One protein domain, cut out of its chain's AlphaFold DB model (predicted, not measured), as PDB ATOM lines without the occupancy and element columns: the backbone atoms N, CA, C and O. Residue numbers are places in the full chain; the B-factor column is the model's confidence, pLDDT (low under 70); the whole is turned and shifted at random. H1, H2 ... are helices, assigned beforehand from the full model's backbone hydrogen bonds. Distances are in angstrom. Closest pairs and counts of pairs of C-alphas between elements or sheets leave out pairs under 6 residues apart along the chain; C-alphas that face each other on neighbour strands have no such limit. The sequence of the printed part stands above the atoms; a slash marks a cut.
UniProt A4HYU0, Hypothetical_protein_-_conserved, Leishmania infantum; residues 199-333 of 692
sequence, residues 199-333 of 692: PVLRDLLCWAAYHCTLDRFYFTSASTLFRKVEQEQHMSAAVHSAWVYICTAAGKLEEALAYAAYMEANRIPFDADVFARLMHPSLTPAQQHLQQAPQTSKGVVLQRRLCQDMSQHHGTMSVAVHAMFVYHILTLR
ATOM      1  N   PRO A 199     145.929 103.932  74.445       93.00
ATOM      2  CA  PRO A 199     145.758 104.491  75.785       93.00
ATOM      3  C   PRO A 199     147.006 104.363  76.668       93.00
ATOM      4  O   PRO A 199     147.307 105.290  77.415       93.00
ATOM      5  N   VAL A 200     147.746 103.255  76.553       94.00
ATOM      6  CA  VAL A 200     148.970 103.000  77.329       94.00
ATOM      7  C   VAL A 200     150.086 103.934  76.864       94.00
ATOM      8  O   VAL A 200     150.707 104.602  77.690       94.00
ATOM      9  N   LEU A 201     150.292 104.058  75.548       95.52
ATOM     10  CA  LEU A 201     151.283 104.981  74.977       95.52
ATOM     11  C   LEU A 201     150.982 106.437  75.347       95.52
ATOM     12  O   LEU A 201     151.869 107.177  75.781       95.52
ATOM     13  N   ARG A 202     149.714 106.843  75.234       94.94
ATOM     14  CA  ARG A 202     149.247 108.170  75.643       94.94
ATOM     15  C   ARG A 202     149.530 108.424  77.118       94.94
ATOM     16  O   ARG A 202     150.022 109.499  77.464       94.94
ATOM     17  N   ASP A 203     149.200 107.476  77.988       93.73
ATOM     18  CA  ASP A 203     149.373 107.631  79.428       93.73
ATOM     19  C   ASP A 203     150.855 107.713  79.793       93.73
ATOM     20  O   ASP A 203     151.239 108.622  80.526       93.73
ATOM     21  N   LEU A 204     151.704 106.883  79.191       95.16
ATOM     22  CA  LEU A 204     153.150 106.890  79.404       95.16
ATOM     23  C   LEU A 204     153.782 108.233  79.002       95.16
ATOM     24  O   LEU A 204     154.553 108.822  79.766       95.16
ATOM     25  N   LEU A 205     153.403 108.781  77.845       96.66
ATOM     26  CA  LEU A 205     153.872 110.097  77.404       96.66
ATOM     27  C   LEU A 205     153.292 111.242  78.251       96.66
ATOM     28  O   LEU A 205     153.997 112.206  78.549       96.66
ATOM     29  N   CYS A 206     152.043 111.137  78.713       95.63
ATOM     30  CA  CYS A 206     151.471 112.105  79.654       95.63
ATOM     31  C   CYS A 206     152.173 112.074  81.020       95.63
ATOM     32  O   CYS A 206     152.357 113.130  81.625       95.63
ATOM     33  N   TRP A 207     152.595 110.900  81.503       94.32
ATOM     34  CA  TRP A 207     153.449 110.801  82.690       94.32
ATOM     35  C   TRP A 207     154.785 111.493  82.439       94.32
ATOM     36  O   TRP A 207     155.245 112.274  83.271       94.32
ATOM     37  N   ALA A 208     155.395 111.274  81.272       95.99
ATOM     38  CA  ALA A 208     156.639 111.945  80.917       95.99
ATOM     39  C   ALA A 208     156.481 113.477  80.879       95.99
ATOM     40  O   ALA A 208     157.359 114.197  81.358       95.99
ATOM     41  N   ALA A 209     155.348 113.983  80.383       96.47
ATOM     42  CA  ALA A 209     155.016 115.406  80.405       96.47
ATOM     43  C   ALA A 209     154.810 115.941  81.832       96.47
ATOM     44  O   ALA A 209     155.297 117.025  82.163       96.47
ATOM     45  N   TYR A 210     154.149 115.172  82.700       94.65
ATOM     46  CA  TYR A 210     154.017 115.508  84.117       94.65
ATOM     47  C   TYR A 210     155.394 115.617  84.792       94.65
ATOM     48  O   TYR A 210     155.696 116.626  85.426       94.65
ATOM     49  N   HIS A 211     156.296 114.663  84.552       94.41
ATOM     50  CA  HIS A 211     157.671 114.763  85.040       94.41
ATOM     51  C   HIS A 211     158.434 115.951  84.443       94.41
ATOM     52  O   HIS A 211     159.167 116.598  85.175       94.41
ATOM     53  N   CYS A 212     158.213 116.316  83.173       95.46
ATOM     54  CA  CYS A 212     158.777 117.547  82.592       95.46
ATOM     55  C   CYS A 212     158.214 118.832  83.231       95.46
ATOM     56  O   CYS A 212     158.844 119.892  83.175       95.46
ATOM     57  N   THR A 213     157.009 118.761  83.806       94.02
ATOM     58  CA  THR A 213     156.391 119.868  84.547       94.02
ATOM     59  C   THR A 213     157.119 120.084  85.869       94.02
ATOM     60  O   THR A 213     157.457 121.230  86.179       94.02
ATOM     61  N   LEU A 214     157.386 118.986  86.590       92.68
ATOM     62  CA  LEU A 214     158.128 118.964  87.853       92.68
ATOM     63  C   LEU A 214     159.613 119.296  87.659       92.68
ATOM     64  O   LEU A 214     160.142 120.163  88.344       92.68
ATOM     65  N   ASP A 215     160.264 118.645  86.697       93.43
ATOM     66  CA  ASP A 215     161.670 118.830  86.359       93.43
ATOM     67  C   ASP A 215     161.861 118.957  84.839       93.43
ATOM     68  O   ASP A 215     161.773 117.998  84.068       93.43
ATOM     69  N   ARG A 216     162.201 120.172  84.401       90.24
ATOM     70  CA  ARG A 216     162.459 120.492  82.989       90.24
ATOM     71  C   ARG A 216     163.628 119.706  82.383       90.24
ATOM     72  O   ARG A 216     163.680 119.573  81.161       90.24
ATOM     73  N   PHE A 217     164.578 119.232  83.192       91.65
ATOM     74  CA  PHE A 217     165.774 118.533  82.711       91.65
ATOM     75  C   PHE A 217     165.472 117.106  82.244       91.65
ATOM     76  O   PHE A 217     166.205 116.565  81.415       91.65
ATOM     77  N   TYR A 218     164.337 116.538  82.664       96.05
ATOM     78  CA  TYR A 218     163.860 115.243  82.182       96.05
ATOM     79  C   TYR A 218     163.541 115.224  80.673       96.05
ATOM     80  O   TYR A 218     163.485 114.159  80.055       96.05
ATOM     81  N   PHE A 219     163.391 116.396  80.043       96.28
ATOM     82  CA  PHE A 219     163.070 116.521  78.621       96.28
ATOM     83  C   PHE A 219     164.019 115.737  77.699       96.28
ATOM     84  O   PHE A 219     163.567 115.170  76.709       96.28
ATOM     85  N   THR A 220     165.313 115.641  78.021       95.66
ATOM     86  CA  THR A 220     166.283 114.879  77.210       95.66
ATOM     87  C   THR A 220     165.934 113.387  77.152       95.66
ATOM     88  O   THR A 220     165.932 112.782  76.075       95.66
ATOM     89  N   SER A 221     165.579 112.797  78.294       96.76
ATOM     90  CA  SER A 221     165.135 111.402  78.369       96.76
ATOM     91  C   SER A 221     163.769 111.225  77.709       96.76
ATOM     92  O   SER A 221     163.575 110.271  76.961       96.76
ATOM     93  N   ALA A 222     162.846 112.174  77.903       96.75
ATOM     94  CA  ALA A 222     161.534 112.156  77.253       96.75
ATOM     95  C   ALA A 222     161.630 112.262  75.719       96.75
ATOM     96  O   ALA A 222     160.888 111.591  75.010       96.75
ATOM     97  N   SER A 223     162.573 113.049  75.195       96.49
ATOM     98  CA  SER A 223     162.855 113.144  73.758       96.49
ATOM     99  C   SER A 223     163.438 111.845  73.202       96.49
ATOM    100  O   SER A 223     163.052 111.411  72.120       96.49
ATOM    101  N   THR A 224     164.326 111.189  73.956       96.27
ATOM    102  CA  THR A 224     164.873 109.877  73.577       96.27
ATOM    103  C   THR A 224     163.780 108.810  73.547       96.27
ATOM    104  O   THR A 224     163.685 108.066  72.577       96.27
ATOM    105  N   LEU A 225     162.918 108.784  74.567       96.75
ATOM    106  CA  LEU A 225     161.729 107.934  74.612       96.75
ATOM    107  C   LEU A 225     160.820 108.179  73.403       96.75
ATOM    108  O   LEU A 225     160.438 107.232  72.728       96.75
ATOM    109  N   PHE A 226     160.497 109.439  73.107       96.84
ATOM    110  CA  PHE A 226     159.614 109.768  71.994       96.84
ATOM    111  C   PHE A 226     160.166 109.286  70.647       96.84
ATOM    112  O   PHE A 226     159.419 108.713  69.865       96.84
ATOM    113  N   ARG A 227     161.477 109.430  70.405       96.79
ATOM    114  CA  ARG A 227     162.121 108.891  69.194       96.79
ATOM    115  C   ARG A 227     161.996 107.373  69.082       96.79
ATOM    116  O   ARG A 227     161.808 106.877  67.980       96.79
ATOM    117  N   LYS A 228     162.100 106.639  70.196       96.62
ATOM    118  CA  LYS A 228     161.889 105.183  70.198       96.62
ATOM    119  C   LYS A 228     160.440 104.832  69.878       96.62
ATOM    120  O   LYS A 228     160.200 104.037  68.982       96.62
ATOM    121  N   VAL A 229     159.483 105.494  70.533       96.70
ATOM    122  CA  VAL A 229     158.048 105.321  70.249       96.70
ATOM    123  C   VAL A 229     157.741 105.626  68.779       96.70
ATOM    124  O   VAL A 229     157.028 104.863  68.145       96.70
ATOM    125  N   GLU A 230     158.313 106.687  68.211       95.59
ATOM    126  CA  GLU A 230     158.131 107.049  66.797       95.59
ATOM    127  C   GLU A 230     158.681 105.995  65.825       95.59
ATOM    128  O   GLU A 230     158.121 105.803  64.748       95.59
ATOM    129  N   GLN A 231     159.763 105.307  66.193       95.41
ATOM    130  CA  GLN A 231     160.379 104.261  65.371       95.41
ATOM    131  C   GLN A 231     159.694 102.897  65.517       95.41
ATOM    132  O   GLN A 231     159.673 102.123  64.562       95.41
ATOM    133  N   GLU A 232     159.175 102.592  66.705       95.01
ATOM    134  CA  GLU A 232     158.715 101.250  67.078       95.01
ATOM    135  C   GLU A 232     157.184 101.112  67.110       95.01
ATOM    136  O   GLU A 232     156.676 100.000  66.989       95.01
ATOM    137  N   GLN A 233     156.440 102.208  67.287       95.73
ATOM    138  CA  GLN A 233     154.993 102.200  67.529       95.73
ATOM    139  C   GLN A 233     154.216 102.963  66.454       95.73
ATOM    140  O   GLN A 233     154.747 103.793  65.715       95.73
ATOM    141  N   HIS A 234     152.903 102.726  66.394       92.85
ATOM    142  CA  HIS A 234     152.030 103.517  65.538       92.85
ATOM    143  C   HIS A 234     151.809 104.928  66.110       92.85
ATOM    144  O   HIS A 234     151.320 105.115  67.226       92.85
ATOM    145  N   MET A 235     152.119 105.935  65.297       95.41
ATOM    146  CA  MET A 235     151.933 107.348  65.615       95.41
ATOM    147  C   MET A 235     150.467 107.786  65.496       95.41
ATOM    148  O   MET A 235     150.027 108.306  64.470       95.41
ATOM    149  N   SER A 236     149.701 107.580  66.567       95.88
ATOM    150  CA  SER A 236     148.308 108.026  66.660       95.88
ATOM    151  C   SER A 236     148.183 109.518  67.007       95.88
ATOM    152  O   SER A 236     149.134 110.173  67.450       95.88
ATOM    153  N   ALA A 237     146.971 110.069  66.873       96.73
ATOM    154  CA  ALA A 237     146.666 111.436  67.297       96.73
ATOM    155  C   ALA A 237     146.992 111.680  68.784       96.73
ATOM    156  O   ALA A 237     147.500 112.752  69.132       96.73
ATOM    157  N   ALA A 238     146.768 110.689  69.654       96.62
ATOM    158  CA  ALA A 238     147.116 110.777  71.069       96.62
ATOM    159  C   ALA A 238     148.628 110.863  71.298       96.62
ATOM    160  O   ALA A 238     149.070 111.683  72.102       96.62
ATOM    161  N   VAL A 239     149.428 110.087  70.558       97.12
ATOM    162  CA  VAL A 239     150.898 110.122  70.641       97.12
ATOM    163  C   VAL A 239     151.437 111.473  70.161       97.12
ATOM    164  O   VAL A 239     152.226 112.111  70.862       97.12
ATOM    165  N   HIS A 240     150.947 111.967  69.017       97.67
ATOM    166  CA  HIS A 240     151.311 113.292  68.506       97.67
ATOM    167  C   HIS A 240     150.952 114.411  69.495       97.67
ATOM    168  O   HIS A 240     151.787 115.262  69.801       97.67
ATOM    169  N   SER A 241     149.733 114.388  70.038       97.76
ATOM    170  CA  SER A 241     149.269 115.388  71.007       97.76
ATOM    171  C   SER A 241     150.068 115.322  72.313       97.76
ATOM    172  O   SER A 241     150.405 116.358  72.892       97.76
ATOM    173  N   ALA A 242     150.406 114.118  72.790       97.48
ATOM    174  CA  ALA A 242     151.182 113.934  74.013       97.48
ATOM    175  C   ALA A 242     152.619 114.455  73.866       97.48
ATOM    176  O   ALA A 242     153.154 115.039  74.807       97.48
ATOM    177  N   TRP A 243     153.224 114.345  72.681       98.02
ATOM    178  CA  TRP A 243     154.512 114.985  72.405       98.02
ATOM    179  C   TRP A 243     154.438 116.513  72.479       98.02
ATOM    180  O   TRP A 243     155.274 117.144  73.130       98.02
ATOM    181  N   VAL A 244     153.385 117.115  71.913       97.75
ATOM    182  CA  VAL A 244     153.127 118.559  72.050       97.75
ATOM    183  C   VAL A 244     153.029 118.958  73.529       97.75
ATOM    184  O   VAL A 244     153.583 119.989  73.933       97.75
ATOM    185  N   TYR A 245     152.377 118.134  74.356       97.73
ATOM    186  CA  TYR A 245     152.333 118.331  75.805       97.73
ATOM    187  C   TYR A 245     153.735 118.254  76.434       97.73
ATOM    188  O   TYR A 245     154.119 119.191  77.133       97.73
ATOM    189  N   ILE A 246     154.543 117.232  76.140       97.62
ATOM    190  CA  ILE A 246     155.921 117.112  76.657       97.62
ATOM    191  C   ILE A 246     156.753 118.365  76.331       97.62
ATOM    192  O   ILE A 246     157.344 118.966  77.235       97.62
ATOM    193  N   CYS A 247     156.755 118.815  75.069       97.49
ATOM    194  CA  CYS A 247     157.483 120.019  74.651       97.49
ATOM    195  C   CYS A 247     157.005 121.268  75.407       97.49
ATOM    196  O   CYS A 247     157.814 122.084  75.864       97.49
ATOM    197  N   THR A 248     155.693 121.404  75.602       97.21
ATOM    198  CA  THR A 248     155.089 122.533  76.323       97.21
ATOM    199  C   THR A 248     155.443 122.495  77.813       97.21
ATOM    200  O   THR A 248     155.819 123.517  78.400       97.21
ATOM    201  N   ALA A 249     155.411 121.310  78.422       96.12
ATOM    202  CA  ALA A 249     155.755 121.105  79.821       96.12
ATOM    203  C   ALA A 249     157.221 121.454  80.112       96.12
ATOM    204  O   ALA A 249     157.499 122.207  81.053       96.12
ATOM    205  N   ALA A 250     158.137 121.033  79.237       95.40
ATOM    206  CA  ALA A 250     159.556 121.384  79.299       95.40
ATOM    207  C   ALA A 250     159.832 122.877  79.008       95.40
ATOM    208  O   ALA A 250     160.836 123.438  79.454       95.40
ATOM    209  N   GLY A 251     158.922 123.566  78.310       93.57
ATOM    210  CA  GLY A 251     159.080 124.961  77.882       93.57
ATOM    211  C   GLY A 251     159.754 125.143  76.526       93.57
ATOM    212  O   GLY A 251     160.232 126.237  76.231       93.57
ATOM    213  N   LYS A 252     159.797 124.093  75.706       95.57
ATOM    214  CA  LYS A 252     160.287 124.099  74.325       95.57
ATOM    215  C   LYS A 252     159.167 124.542  73.382       95.57
ATOM    216  O   LYS A 252     158.628 123.760  72.608       95.57
ATOM    217  N   LEU A 253     158.778 125.813  73.495       94.60
ATOM    218  CA  LEU A 253     157.588 126.349  72.817       94.60
ATOM    219  C   LEU A 253     157.715 126.354  71.293       94.60
ATOM    220  O   LEU A 253     156.738 126.088  70.606       94.60
ATOM    221  N   GLU A 254     158.906 126.636  70.766       94.10
ATOM    222  CA  GLU A 254     159.142 126.637  69.317       94.10
ATOM    223  C   GLU A 254     158.942 125.239  68.721       94.10
ATOM    224  O   GLU A 254     158.252 125.101  67.713       94.10
ATOM    225  N   GLU A 255     159.461 124.203  69.388       94.82
ATOM    226  CA  GLU A 255     159.265 122.801  69.006       94.82
ATOM    227  C   GLU A 255     157.789 122.394  69.125       94.82
ATOM    228  O   GLU A 255     157.241 121.805  68.198       94.82
ATOM    229  N   ALA A 256     157.119 122.776  70.219       96.95
ATOM    230  CA  ALA A 256     155.705 122.470  70.434       96.95
ATOM    231  C   ALA A 256     154.803 123.092  69.352       96.95
ATOM    232  O   ALA A 256     153.930 122.420  68.804       96.95
ATOM    233  N   LEU A 257     155.029 124.368  69.015       96.16
ATOM    234  CA  LEU A 257     154.279 125.083  67.979       96.16
ATOM    235  C   LEU A 257     154.590 124.550  66.576       96.16
ATOM    236  O   LEU A 257     153.681 124.425  65.757       96.16
ATOM    237  N   ALA A 258     155.852 124.215  66.290       94.73
ATOM    238  CA  ALA A 258     156.232 123.597  65.022       94.73
ATOM    239  C   ALA A 258     155.565 122.225  64.846       94.73
ATOM    240  O   ALA A 258     155.058 121.924  63.765       94.73
ATOM    241  N   TYR A 259     155.500 121.427  65.912       95.44
ATOM    242  CA  TYR A 259     154.861 120.116  65.879       95.44
ATOM    243  C   TYR A 259     153.332 120.209  65.774       95.44
ATOM    244  O   TYR A 259     152.720 119.467  65.011       95.44
ATOM    245  N   ALA A 260     152.700 121.174  66.449       95.93
ATOM    246  CA  ALA A 260     151.272 121.447  66.281       95.93
ATOM    247  C   ALA A 260     150.934 121.910  64.848       95.93
ATOM    248  O   ALA A 260     149.942 121.466  64.268       95.93
ATOM    249  N   ALA A 261     151.794 122.729  64.234       93.74
ATOM    250  CA  ALA A 261     151.670 123.103  62.827       93.74
ATOM    251  C   ALA A 261     151.857 121.901  61.879       93.74
ATOM    252  O   ALA A 261     151.183 121.830  60.851       93.74
ATOM    253  N   TYR A 262     152.739 120.956  62.219       95.01
ATOM    254  CA  TYR A 262     152.879 119.686  61.502       95.01
ATOM    255  C   TYR A 262     151.607 118.833  61.607       95.01
ATOM    256  O   TYR A 262     151.131 118.328  60.591       95.01
ATOM    257  N   MET A 263     151.019 118.703  62.800       95.94
ATOM    258  CA  MET A 263     149.764 117.966  62.986       95.94
ATOM    259  C   MET A 263     148.635 118.566  62.145       95.94
ATOM    260  O   MET A 263     147.918 117.837  61.465       95.94
ATOM    261  N   GLU A 264     148.513 119.894  62.134       94.02
ATOM    262  CA  GLU A 264     147.530 120.604  61.312       94.02
ATOM    263  C   GLU A 264     147.748 120.364  59.808       94.02
ATOM    264  O   GLU A 264     146.801 120.021  59.099       94.02
ATOM    265  N   ALA A 265     148.993 120.462  59.327       92.83
ATOM    266  CA  ALA A 265     149.331 120.208  57.925       92.83
ATOM    267  C   ALA A 265     148.993 118.772  57.480       92.83
ATOM    268  O   ALA A 265     148.566 118.563  56.346       92.83
ATOM    269  N   ASN A 266     149.127 117.798  58.385       94.19
ATOM    270  CA  ASN A 266     148.808 116.390  58.137       94.19
ATOM    271  C   ASN A 266     147.372 116.001  58.531       94.19
ATOM    272  O   ASN A 266     147.033 114.821  58.507       94.19
ATOM    273  N   ARG A 267     146.514 116.975  58.879       94.05
ATOM    274  CA  ARG A 267     145.114 116.760  59.300       94.05
ATOM    275  C   ARG A 267     144.965 115.784  60.475       94.05
ATOM    276  O   ARG A 267     143.978 115.059  60.566       94.05
ATOM    277  N   ILE A 268     145.936 115.786  61.382       95.62
ATOM    278  CA  ILE A 268     145.909 114.994  62.610       95.62
ATOM    279  C   ILE A 268     145.131 115.798  63.665       95.62
ATOM    280  O   ILE A 268     145.544 116.918  63.989       95.62
ATOM    281  N   PRO A 269     144.003 115.286  64.190       95.76
ATOM    282  CA  PRO A 269     143.240 115.984  65.220       95.76
ATOM    283  C   PRO A 269     144.003 116.011  66.551       95.76
ATOM    284  O   PRO A 269     144.841 115.151  66.819       95.76
ATOM    285  N   PHE A 270     143.701 116.993  67.401       96.73
ATOM    286  CA  PHE A 270     144.233 117.023  68.763       96.73
ATOM    287  C   PHE A 270     143.433 116.069  69.663       96.73
ATOM    288  O   PHE A 270     142.202 116.097  69.658       96.73
ATOM    289  N   ASP A 271     144.116 115.236  70.445       97.29
ATOM    290  CA  ASP A 271     143.467 114.270  71.330       97.29
ATOM    291  C   ASP A 271     142.820 114.952  72.547       97.29
ATOM    292  O   ASP A 271     143.449 115.737  73.265       97.29
ATOM    293  N   ALA A 272     141.549 114.630  72.804       96.74
ATOM    294  CA  ALA A 272     140.758 115.276  73.851       96.74
ATOM    295  C   ALA A 272     141.206 114.900  75.276       96.74
ATOM    296  O   ALA A 272     141.015 115.691  76.204       96.74
ATOM    297  N   ASP A 273     141.803 113.718  75.467       94.62
ATOM    298  CA  ASP A 273     142.313 113.282  76.770       94.62
ATOM    299  C   ASP A 273     143.618 113.994  77.108       94.62
ATOM    300  O   ASP A 273     143.776 114.502  78.223       94.62
ATOM    301  N   VAL A 274     144.518 114.104  76.131       96.48
ATOM    302  CA  VAL A 274     145.739 114.901  76.263       96.48
ATOM    303  C   VAL A 274     145.401 116.375  76.471       96.48
ATOM    304  O   VAL A 274     145.998 117.010  77.337       96.48
ATOM    305  N   PHE A 275     144.414 116.918  75.751       97.12
ATOM    306  CA  PHE A 275     143.949 118.297  75.934       97.12
ATOM    307  C   PHE A 275     143.504 118.568  77.373       97.12
ATOM    308  O   PHE A 275     143.939 119.542  77.989       97.12
ATOM    309  N   ALA A 276     142.683 117.678  77.939       95.65
ATOM    310  CA  ALA A 276     142.231 117.812  79.318       95.65
ATOM    311  C   ALA A 276     143.396 117.722  80.316       95.65
ATOM    312  O   ALA A 276     143.479 118.540  81.227       95.65
ATOM    313  N   ARG A 277     144.345 116.797  80.122       94.46
ATOM    314  CA  ARG A 277     145.531 116.668  80.993       94.46
ATOM    315  C   ARG A 277     146.472 117.865  80.902       94.46
ATOM    316  O   ARG A 277     146.961 118.335  81.925       94.46
ATOM    317  N   LEU A 278     146.674 118.407  79.704       95.06
ATOM    318  CA  LEU A 278     147.437 119.636  79.484       95.06
ATOM    319  C   LEU A 278     146.779 120.831  80.203       95.06
ATOM    320  O   LEU A 278     147.468 121.686  80.747       95.06
ATOM    321  N   MET A 279     145.448 120.868  80.299       94.79
ATOM    322  CA  MET A 279     144.709 121.863  81.090       94.79
ATOM    323  C   MET A 279     144.516 121.472  82.567       94.79
ATOM    324  O   MET A 279     143.728 122.111  83.270       94.79
ATOM    325  N   HIS A 280     145.208 120.440  83.055       92.38
ATOM    326  CA  HIS A 280     145.130 119.963  84.435       92.38
ATOM    327  C   HIS A 280     146.523 119.553  84.954       92.38
ATOM    328  O   HIS A 280     146.755 118.387  85.274       92.38
ATOM    329  N   PRO A 281     147.473 120.506  85.062       90.46
ATOM    330  CA  PRO A 281     148.891 120.209  85.298       90.46
ATOM    331  C   PRO A 281     149.194 119.525  86.641       90.46
ATOM    332  O   PRO A 281     150.290 119.005  86.827       90.46
ATOM    333  N   SER A 282     148.257 119.541  87.591       87.08
ATOM    334  CA  SER A 282     148.396 118.902  88.903       87.08
ATOM    335  C   SER A 282     147.987 117.428  88.929       87.08
ATOM    336  O   SER A 282     148.422 116.714  89.829       87.08
ATOM    337  N   LEU A 283     147.147 116.977  87.992       86.44
ATOM    338  CA  LEU A 283     146.592 115.626  88.005       86.44
ATOM    339  C   LEU A 283     147.593 114.661  87.373       86.44
ATOM    340  O   LEU A 283     147.871 114.742  86.174       86.44
ATOM    341  N   THR A 284     148.110 113.723  88.165       84.89
ATOM    342  CA  THR A 284     148.930 112.651  87.597       84.89
ATOM    343  C   THR A 284     148.033 111.699  86.810       84.89
ATOM    344  O   THR A 284     146.886 111.455  87.206       84.89
ATOM    345  N   PRO A 285     148.507 111.105  85.703       80.40
ATOM    346  CA  PRO A 285     147.661 110.153  84.998       80.40
ATOM    347  C   PRO A 285     147.354 108.907  85.845       80.40
ATOM    348  O   PRO A 285     146.283 108.336  85.672       80.40
ATOM    349  N   ALA A 286     148.203 108.567  86.828       81.25
ATOM    350  CA  ALA A 286     147.907 107.564  87.858       81.25
ATOM    351  C   ALA A 286     146.650 107.920  88.671       81.25
ATOM    352  O   ALA A 286     145.729 107.119  88.787       81.25
ATOM    353  N   GLN A 287     146.575 109.155  89.182       82.52
ATOM    354  CA  GLN A 287     145.423 109.639  89.948       82.52
ATOM    355  C   GLN A 287     144.144 109.640  89.111       82.52
ATOM    356  O   GLN A 287     143.057 109.400  89.639       82.52
ATOM    357  N   GLN A 288     144.259 109.919  87.811       81.06
ATOM    358  CA  GLN A 288     143.128 109.863  86.894       81.06
ATOM    359  C   GLN A 288     142.684 108.418  86.621       81.06
ATOM    360  O   GLN A 288     141.484 108.150  86.638       81.06
ATOM    361  N   HIS A 289     143.633 107.506  86.386       80.85
ATOM    362  CA  HIS A 289     143.378 106.085  86.129       80.85
ATOM    363  C   HIS A 289     142.737 105.398  87.339       80.85
ATOM    364  O   HIS A 289     141.693 104.763  87.209       80.85
ATOM    365  N   LEU A 290     143.291 105.632  88.530       81.06
ATOM    366  CA  LEU A 290     142.798 105.103  89.805       81.06
ATOM    367  C   LEU A 290     141.620 105.902  90.394       81.06
ATOM    368  O   LEU A 290     141.177 105.621  91.503       81.06
ATOM    369  N   GLN A 291     141.125 106.928  89.690       80.05
ATOM    370  CA  GLN A 291     140.014 107.791  90.123       80.05
ATOM    371  C   GLN A 291     140.188 108.410  91.527       80.05
ATOM    372  O   GLN A 291     139.215 108.721  92.213       80.05
ATOM    373  N   GLN A 292     141.432 108.661  91.941       73.77
ATOM    374  CA  GLN A 292     141.776 109.180  93.273       73.77
ATOM    375  C   GLN A 292     141.396 110.657  93.475       73.77
ATOM    376  O   GLN A 292     141.364 111.144  94.603       73.77
ATOM    377  N   ALA A 293     141.094 111.386  92.394       75.61
ATOM    378  CA  ALA A 293     140.725 112.804  92.420       75.61
ATOM    379  C   ALA A 293     139.315 113.054  91.838       75.61
ATOM    380  O   ALA A 293     139.166 113.792  90.854       75.61
ATOM    381  N   PRO A 294     138.250 112.476  92.425       77.08
ATOM    382  CA  PRO A 294     136.885 112.511  91.883       77.08
ATOM    383  C   PRO A 294     136.344 113.934  91.692       77.08
ATOM    384  O   PRO A 294     135.591 114.190  90.752       77.08
ATOM    385  N   GLN A 295     136.767 114.891  92.522       80.46
ATOM    386  CA  GLN A 295     136.374 116.298  92.437       80.46
ATOM    387  C   GLN A 295     136.776 116.962  91.109       80.46
ATOM    388  O   GLN A 295     136.151 117.937  90.688       80.46
ATOM    389  N   THR A 296     137.800 116.434  90.432       85.35
ATOM    390  CA  THR A 296     138.315 116.979  89.166       85.35
ATOM    391  C   THR A 296     137.586 116.428  87.938       85.35
ATOM    392  O   THR A 296     137.621 117.054  86.878       85.35
ATOM    393  N   SER A 297     136.858 115.314  88.080       86.56
ATOM    394  CA  SER A 297     136.210 114.582  86.978       86.56
ATOM    395  C   SER A 297     135.304 115.464  86.113       86.56
ATOM    396  O   SER A 297     135.395 115.447  84.886       86.56
ATOM    397  N   LYS A 298     134.480 116.315  86.740       90.76
ATOM    398  CA  LYS A 298     133.634 117.287  86.032       90.76
ATOM    399  C   LYS A 298     134.468 118.246  85.179       90.76
ATOM    400  O   LYS A 298     134.077 118.547  84.055       90.76
ATOM    401  N   GLY A 299     135.596 118.720  85.706       91.17
ATOM    402  CA  GLY A 299     136.527 119.594  84.993       91.17
ATOM    403  C   GLY A 299     137.124 118.919  83.764       91.17
ATOM    404  O   GLY A 299     137.036 119.462  82.667       91.17
ATOM    405  N   VAL A 300     137.619 117.691  83.931       92.04
ATOM    406  CA  VAL A 300     138.166 116.873  82.836       92.04
ATOM    407  C   VAL A 300     137.125 116.662  81.729       92.04
ATOM    408  O   VAL A 300     137.421 116.843  80.550       92.04
ATOM    409  N   VAL A 301     135.874 116.351  82.085       93.66
ATOM    410  CA  VAL A 301     134.783 116.191  81.106       93.66
ATOM    411  C   VAL A 301     134.468 117.502  80.379       93.66
ATOM    412  O   VAL A 301     134.249 117.485  79.168       93.66
ATOM    413  N   LEU A 302     134.451 118.640  81.082       94.87
ATOM    414  CA  LEU A 302     134.245 119.950  80.455       94.87
ATOM    415  C   LEU A 302     135.368 120.292  79.472       94.87
ATOM    416  O   LEU A 302     135.081 120.780  78.383       94.87
ATOM    417  N   GLN A 303     136.620 120.000  79.822       95.64
ATOM    418  CA  GLN A 303     137.781 120.238  78.962       95.64
ATOM    419  C   GLN A 303     137.764 119.339  77.717       95.64
ATOM    420  O   GLN A 303     137.989 119.828  76.616       95.64
ATOM    421  N   ARG A 304     137.392 118.057  77.851       95.74
ATOM    422  CA  ARG A 304     137.183 117.157  76.699       95.74
ATOM    423  C   ARG A 304     136.113 117.684  75.741       95.74
ATOM    424  O   ARG A 304     136.320 117.695  74.531       95.74
ATOM    425  N   ARG A 305     134.978 118.150  76.276       95.88
ATOM    426  CA  ARG A 305     133.900 118.754  75.473       95.88
ATOM    427  C   ARG A 305     134.347 120.048  74.804       95.88
ATOM    428  O   ARG A 305     134.029 120.250  73.641       95.88
ATOM    429  N   LEU A 306     135.109 120.885  75.509       95.58
ATOM    430  CA  LEU A 306     135.700 122.094  74.938       95.58
ATOM    431  C   LEU A 306     136.642 121.757  73.773       95.58
ATOM    432  O   LEU A 306     136.564 122.404  72.738       95.58
ATOM    433  N   CYS A 307     137.478 120.723  73.902       96.23
ATOM    434  CA  CYS A 307     138.340 120.262  72.811       96.23
ATOM    435  C   CYS A 307     137.524 119.860  71.576       96.23
ATOM    436  O   CYS A 307     137.859 120.252  70.460       96.23
ATOM    437  N   GLN A 308     136.450 119.089  71.775       95.08
ATOM    438  CA  GLN A 308     135.564 118.649  70.694       95.08
ATOM    439  C   GLN A 308     134.875 119.833  70.011       95.08
ATOM    440  O   GLN A 308     134.865 119.896  68.788       95.08
ATOM    441  N   ASP A 309     134.349 120.775  70.793       94.40
ATOM    442  CA  ASP A 309     133.709 122.000  70.303       94.40
ATOM    443  C   ASP A 309     134.693 122.864  69.497       94.40
ATOM    444  O   ASP A 309     134.439 123.225  68.350       94.40
ATOM    445  N   MET A 310     135.891 123.104  70.037       93.79
ATOM    446  CA  MET A 310     136.925 123.865  69.336       93.79
ATOM    447  C   MET A 310     137.402 123.166  68.060       93.79
ATOM    448  O   MET A 310     137.612 123.838  67.059       93.79
ATOM    449  N   SER A 311     137.530 121.838  68.063       92.58
ATOM    450  CA  SER A 311     137.963 121.069  66.885       92.58
ATOM    451  C   SER A 311     136.908 121.025  65.771       92.58
ATOM    452  O   SER A 311     137.244 120.733  64.627       92.58
ATOM    453  N   GLN A 312     135.633 121.300  66.077       91.50
ATOM    454  CA  GLN A 312     134.579 121.435  65.061       91.50
ATOM    455  C   GLN A 312     134.656 122.769  64.313       91.50
ATOM    456  O   GLN A 312     134.219 122.853  63.165       91.50
ATOM    457  N   HIS A 313     135.186 123.807  64.961       87.72
ATOM    458  CA  HIS A 313     135.189 125.173  64.441       87.72
ATOM    459  C   HIS A 313     136.566 125.667  64.002       87.72
ATOM    460  O   HIS A 313     136.638 126.563  63.165       87.72
ATOM    461  N   HIS A 314     137.635 125.084  64.539       89.62
ATOM    462  CA  HIS A 314     138.994 125.573  64.378       89.62
ATOM    463  C   HIS A 314     139.978 124.441  64.052       89.62
ATOM    464  O   HIS A 314     139.727 123.267  64.328       89.62
ATOM    465  N   GLY A 315     141.134 124.797  63.483       89.35
ATOM    466  CA  GLY A 315     142.207 123.845  63.177       89.35
ATOM    467  C   GLY A 315     142.959 123.347  64.418       89.35
ATOM    468  O   GLY A 315     142.984 124.013  65.457       89.35
ATOM    469  N   THR A 316     143.638 122.198  64.295       93.99
ATOM    470  CA  THR A 316     144.441 121.565  65.363       93.99
ATOM    471  C   THR A 316     145.432 122.533  66.015       93.99
ATOM    472  O   THR A 316     145.620 122.493  67.231       93.99
ATOM    473  N   MET A 317     146.042 123.434  65.234       94.49
ATOM    474  CA  MET A 317     147.011 124.409  65.741       94.49
ATOM    475  C   MET A 317     146.383 125.341  66.779       94.49
ATOM    476  O   MET A 317     146.934 125.521  67.863       94.49
ATOM    477  N   SER A 318     145.207 125.890  66.484       94.16
ATOM    478  CA  SER A 318     144.496 126.784  67.402       94.16
ATOM    479  C   SER A 318     144.087 126.089  68.711       94.16
ATOM    480  O   SER A 318     144.171 126.694  69.784       94.16
ATOM    481  N   VAL A 319     143.702 124.808  68.632       96.36
ATOM    482  CA  VAL A 319     143.337 123.967  69.781       96.36
ATOM    483  C   VAL A 319     144.558 123.727  70.661       96.36
ATOM    484  O   VAL A 319     144.504 123.947  71.873       96.36
ATOM    485  N   ALA A 320     145.687 123.363  70.049       96.83
ATOM    486  CA  ALA A 320     146.949 123.176  70.750       96.83
ATOM    487  C   ALA A 320     147.415 124.477  71.427       96.83
ATOM    488  O   ALA A 320     147.708 124.476  72.622       96.83
ATOM    489  N   VAL A 321     147.411 125.606  70.706       96.99
ATOM    490  CA  VAL A 321     147.789 126.930  71.236       96.99
ATOM    491  C   VAL A 321     146.924 127.325  72.433       96.99
ATOM    492  O   VAL A 321     147.454 127.829  73.427       96.99
ATOM    493  N   HIS A 322     145.612 127.068  72.383       96.99
ATOM    494  CA  HIS A 322     144.716 127.321  73.511       96.99
ATOM    495  C   HIS A 322     145.138 126.533  74.755       96.99
ATOM    496  O   HIS A 322     145.314 127.108  75.832       96.99
ATOM    497  N   ALA A 323     145.354 125.227  74.603       97.15
ATOM    498  CA  ALA A 323     145.729 124.365  75.714       97.15
ATOM    499  C   ALA A 323     147.112 124.726  76.286       97.15
ATOM    500  O   ALA A 323     147.264 124.810  77.504       97.15
ATOM    501  N   MET A 324     148.095 125.038  75.431       97.49
ATOM    502  CA  MET A 324     149.415 125.539  75.847       97.49
ATOM    503  C   MET A 324     149.311 126.838  76.653       97.49
ATOM    504  O   MET A 324     149.977 127.009  77.678       97.49
ATOM    505  N   PHE A 325     148.470 127.768  76.192       96.47
ATOM    506  CA  PHE A 325     148.256 129.046  76.859       96.47
ATOM    507  C   PHE A 325     147.661 128.844  78.257       96.47
ATOM    508  O   PHE A 325     148.194 129.378  79.234       96.47
ATOM    509  N   VAL A 326     146.618 128.016  78.374       96.29
ATOM    510  CA  VAL A 326     145.978 127.683  79.658       96.29
ATOM    511  C   VAL A 326     146.929 126.930  80.589       96.29
ATOM    512  O   VAL A 326     147.016 127.276  81.768       96.29
ATOM    513  N   TYR A 327     147.712 125.983  80.076       96.83
ATOM    514  CA  TYR A 327     148.732 125.276  80.851       96.83
ATOM    515  C   TYR A 327     149.732 126.241  81.508       96.83
ATOM    516  O   TYR A 327     150.021 126.140  82.703       96.83
ATOM    517  N   HIS A 328     150.236 127.233  80.770       95.72
ATOM    518  CA  HIS A 328     151.166 128.219  81.331       95.72
ATOM    519  C   HIS A 328     150.518 129.237  82.271       95.72
ATOM    520  O   HIS A 328     151.209 129.794  83.126       95.72
ATOM    521  N   ILE A 329     149.206 129.458  82.162       93.79
ATOM    522  CA  ILE A 329     148.441 130.201  83.169       93.79
ATOM    523  C   ILE A 329     148.365 129.390  84.469       93.79
ATOM    524  O   ILE A 329     148.689 129.912  85.534       93.79
ATOM    525  N   LEU A 330     147.990 128.111  84.379       93.86
ATOM    526  CA  LEU A 330     147.812 127.219  85.529       93.86
ATOM    527  C   LEU A 330     149.127 126.854  86.229       93.86
ATOM    528  O   LEU A 330     149.142 126.654  87.435       93.86
ATOM    529  N   THR A 331     150.244 126.824  85.504       93.43
ATOM    530  CA  THR A 331     151.584 126.599  86.081       93.43
ATOM    531  C   THR A 331     152.275 127.888  86.535       93.43
ATOM    532  O   THR A 331     153.452 127.857  86.885       93.43
ATOM    533  N   LEU A 332     151.580 129.037  86.504       91.49
ATOM    534  CA  LEU A 332     152.112 130.365  86.855       91.49
ATOM    535  C   LEU A 332     153.376 130.757  86.064       91.49
ATOM    536  O   LEU A 332     154.138 131.646  86.450       91.49
ATOM    537  N   ARG A 333     153.594 130.148  84.894       88.98
ATOM    538  CA  ARG A 333     154.697 130.470  83.979       88.98
ATOM    539  C   ARG A 333     154.278 131.619  83.059       88.98
ATOM    540  O   ARG A 333     154.188 131.482  81.840       88.98
TER     541      ARG A 333
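Overview. This is residues 199 to 333 of the 692 residues of the protein "Hypothetical_protein_-_conserved" of Leishmania infantum (UniProt A4HYU0). Five helices, H1, H2, H3, H4 and H8, make an up-and-down bundle, each running against the one before it, with H3 in its middle. Short H5 packs on H3, long H7 crosses H5 on the side away from H3, and small H6 sits beside H1. The printed part has 135 residues with eight named helices, H1 to H8 along the chain, and no named strand: all helix. It is compact, with a radius of gyration of the C-alphas of 13.6 A and spans of 37 by 34 by 29 A.

Arrangement. H1, residues 199 to 214, forms a hairpin with H2, residues 216 to 232; the closest C-alphas, Cys 212 and Tyr 218, are 5.6 A apart. The hub H3, residues 237 to 250, touches H1, the same way at a shallow tilt of 8 degrees, closest at C-alphas 209 and 246, 4.2 A. H4, residues 253 to 265, forms a hairpin with H3, closest at C-alphas 244 and 256, 5.0 A. H5, residues 272 to 278, touches H3, closest at C-alphas 274 and 242, 6.0 A. H6, residues 285 to 289, only just touches H1, with 3 pairs of C-alphas within 8 A. H7, residues 294 to 313, touches H5 with residues 300 to 308 alone, at a steep tilt of 61 degrees. H8, residues 316 to 330, touches H4 with residues 316 to 321 alone. Every O i to N i+4 pair is within hydrogen-bond range except in H2, 11 of 13, and H7, 13 of 16.

Along the chain. H1 begins at C-alpha 199 (145.758, 104.491, 75.785); H8 ends at C-alpha 330 (147.812, 127.219, 85.529). H7 is 30.3 A long, H2 25.2 A.

Size, cuts and confidence. The printed part has no cut, no long link, and no residue under pLDDT 70.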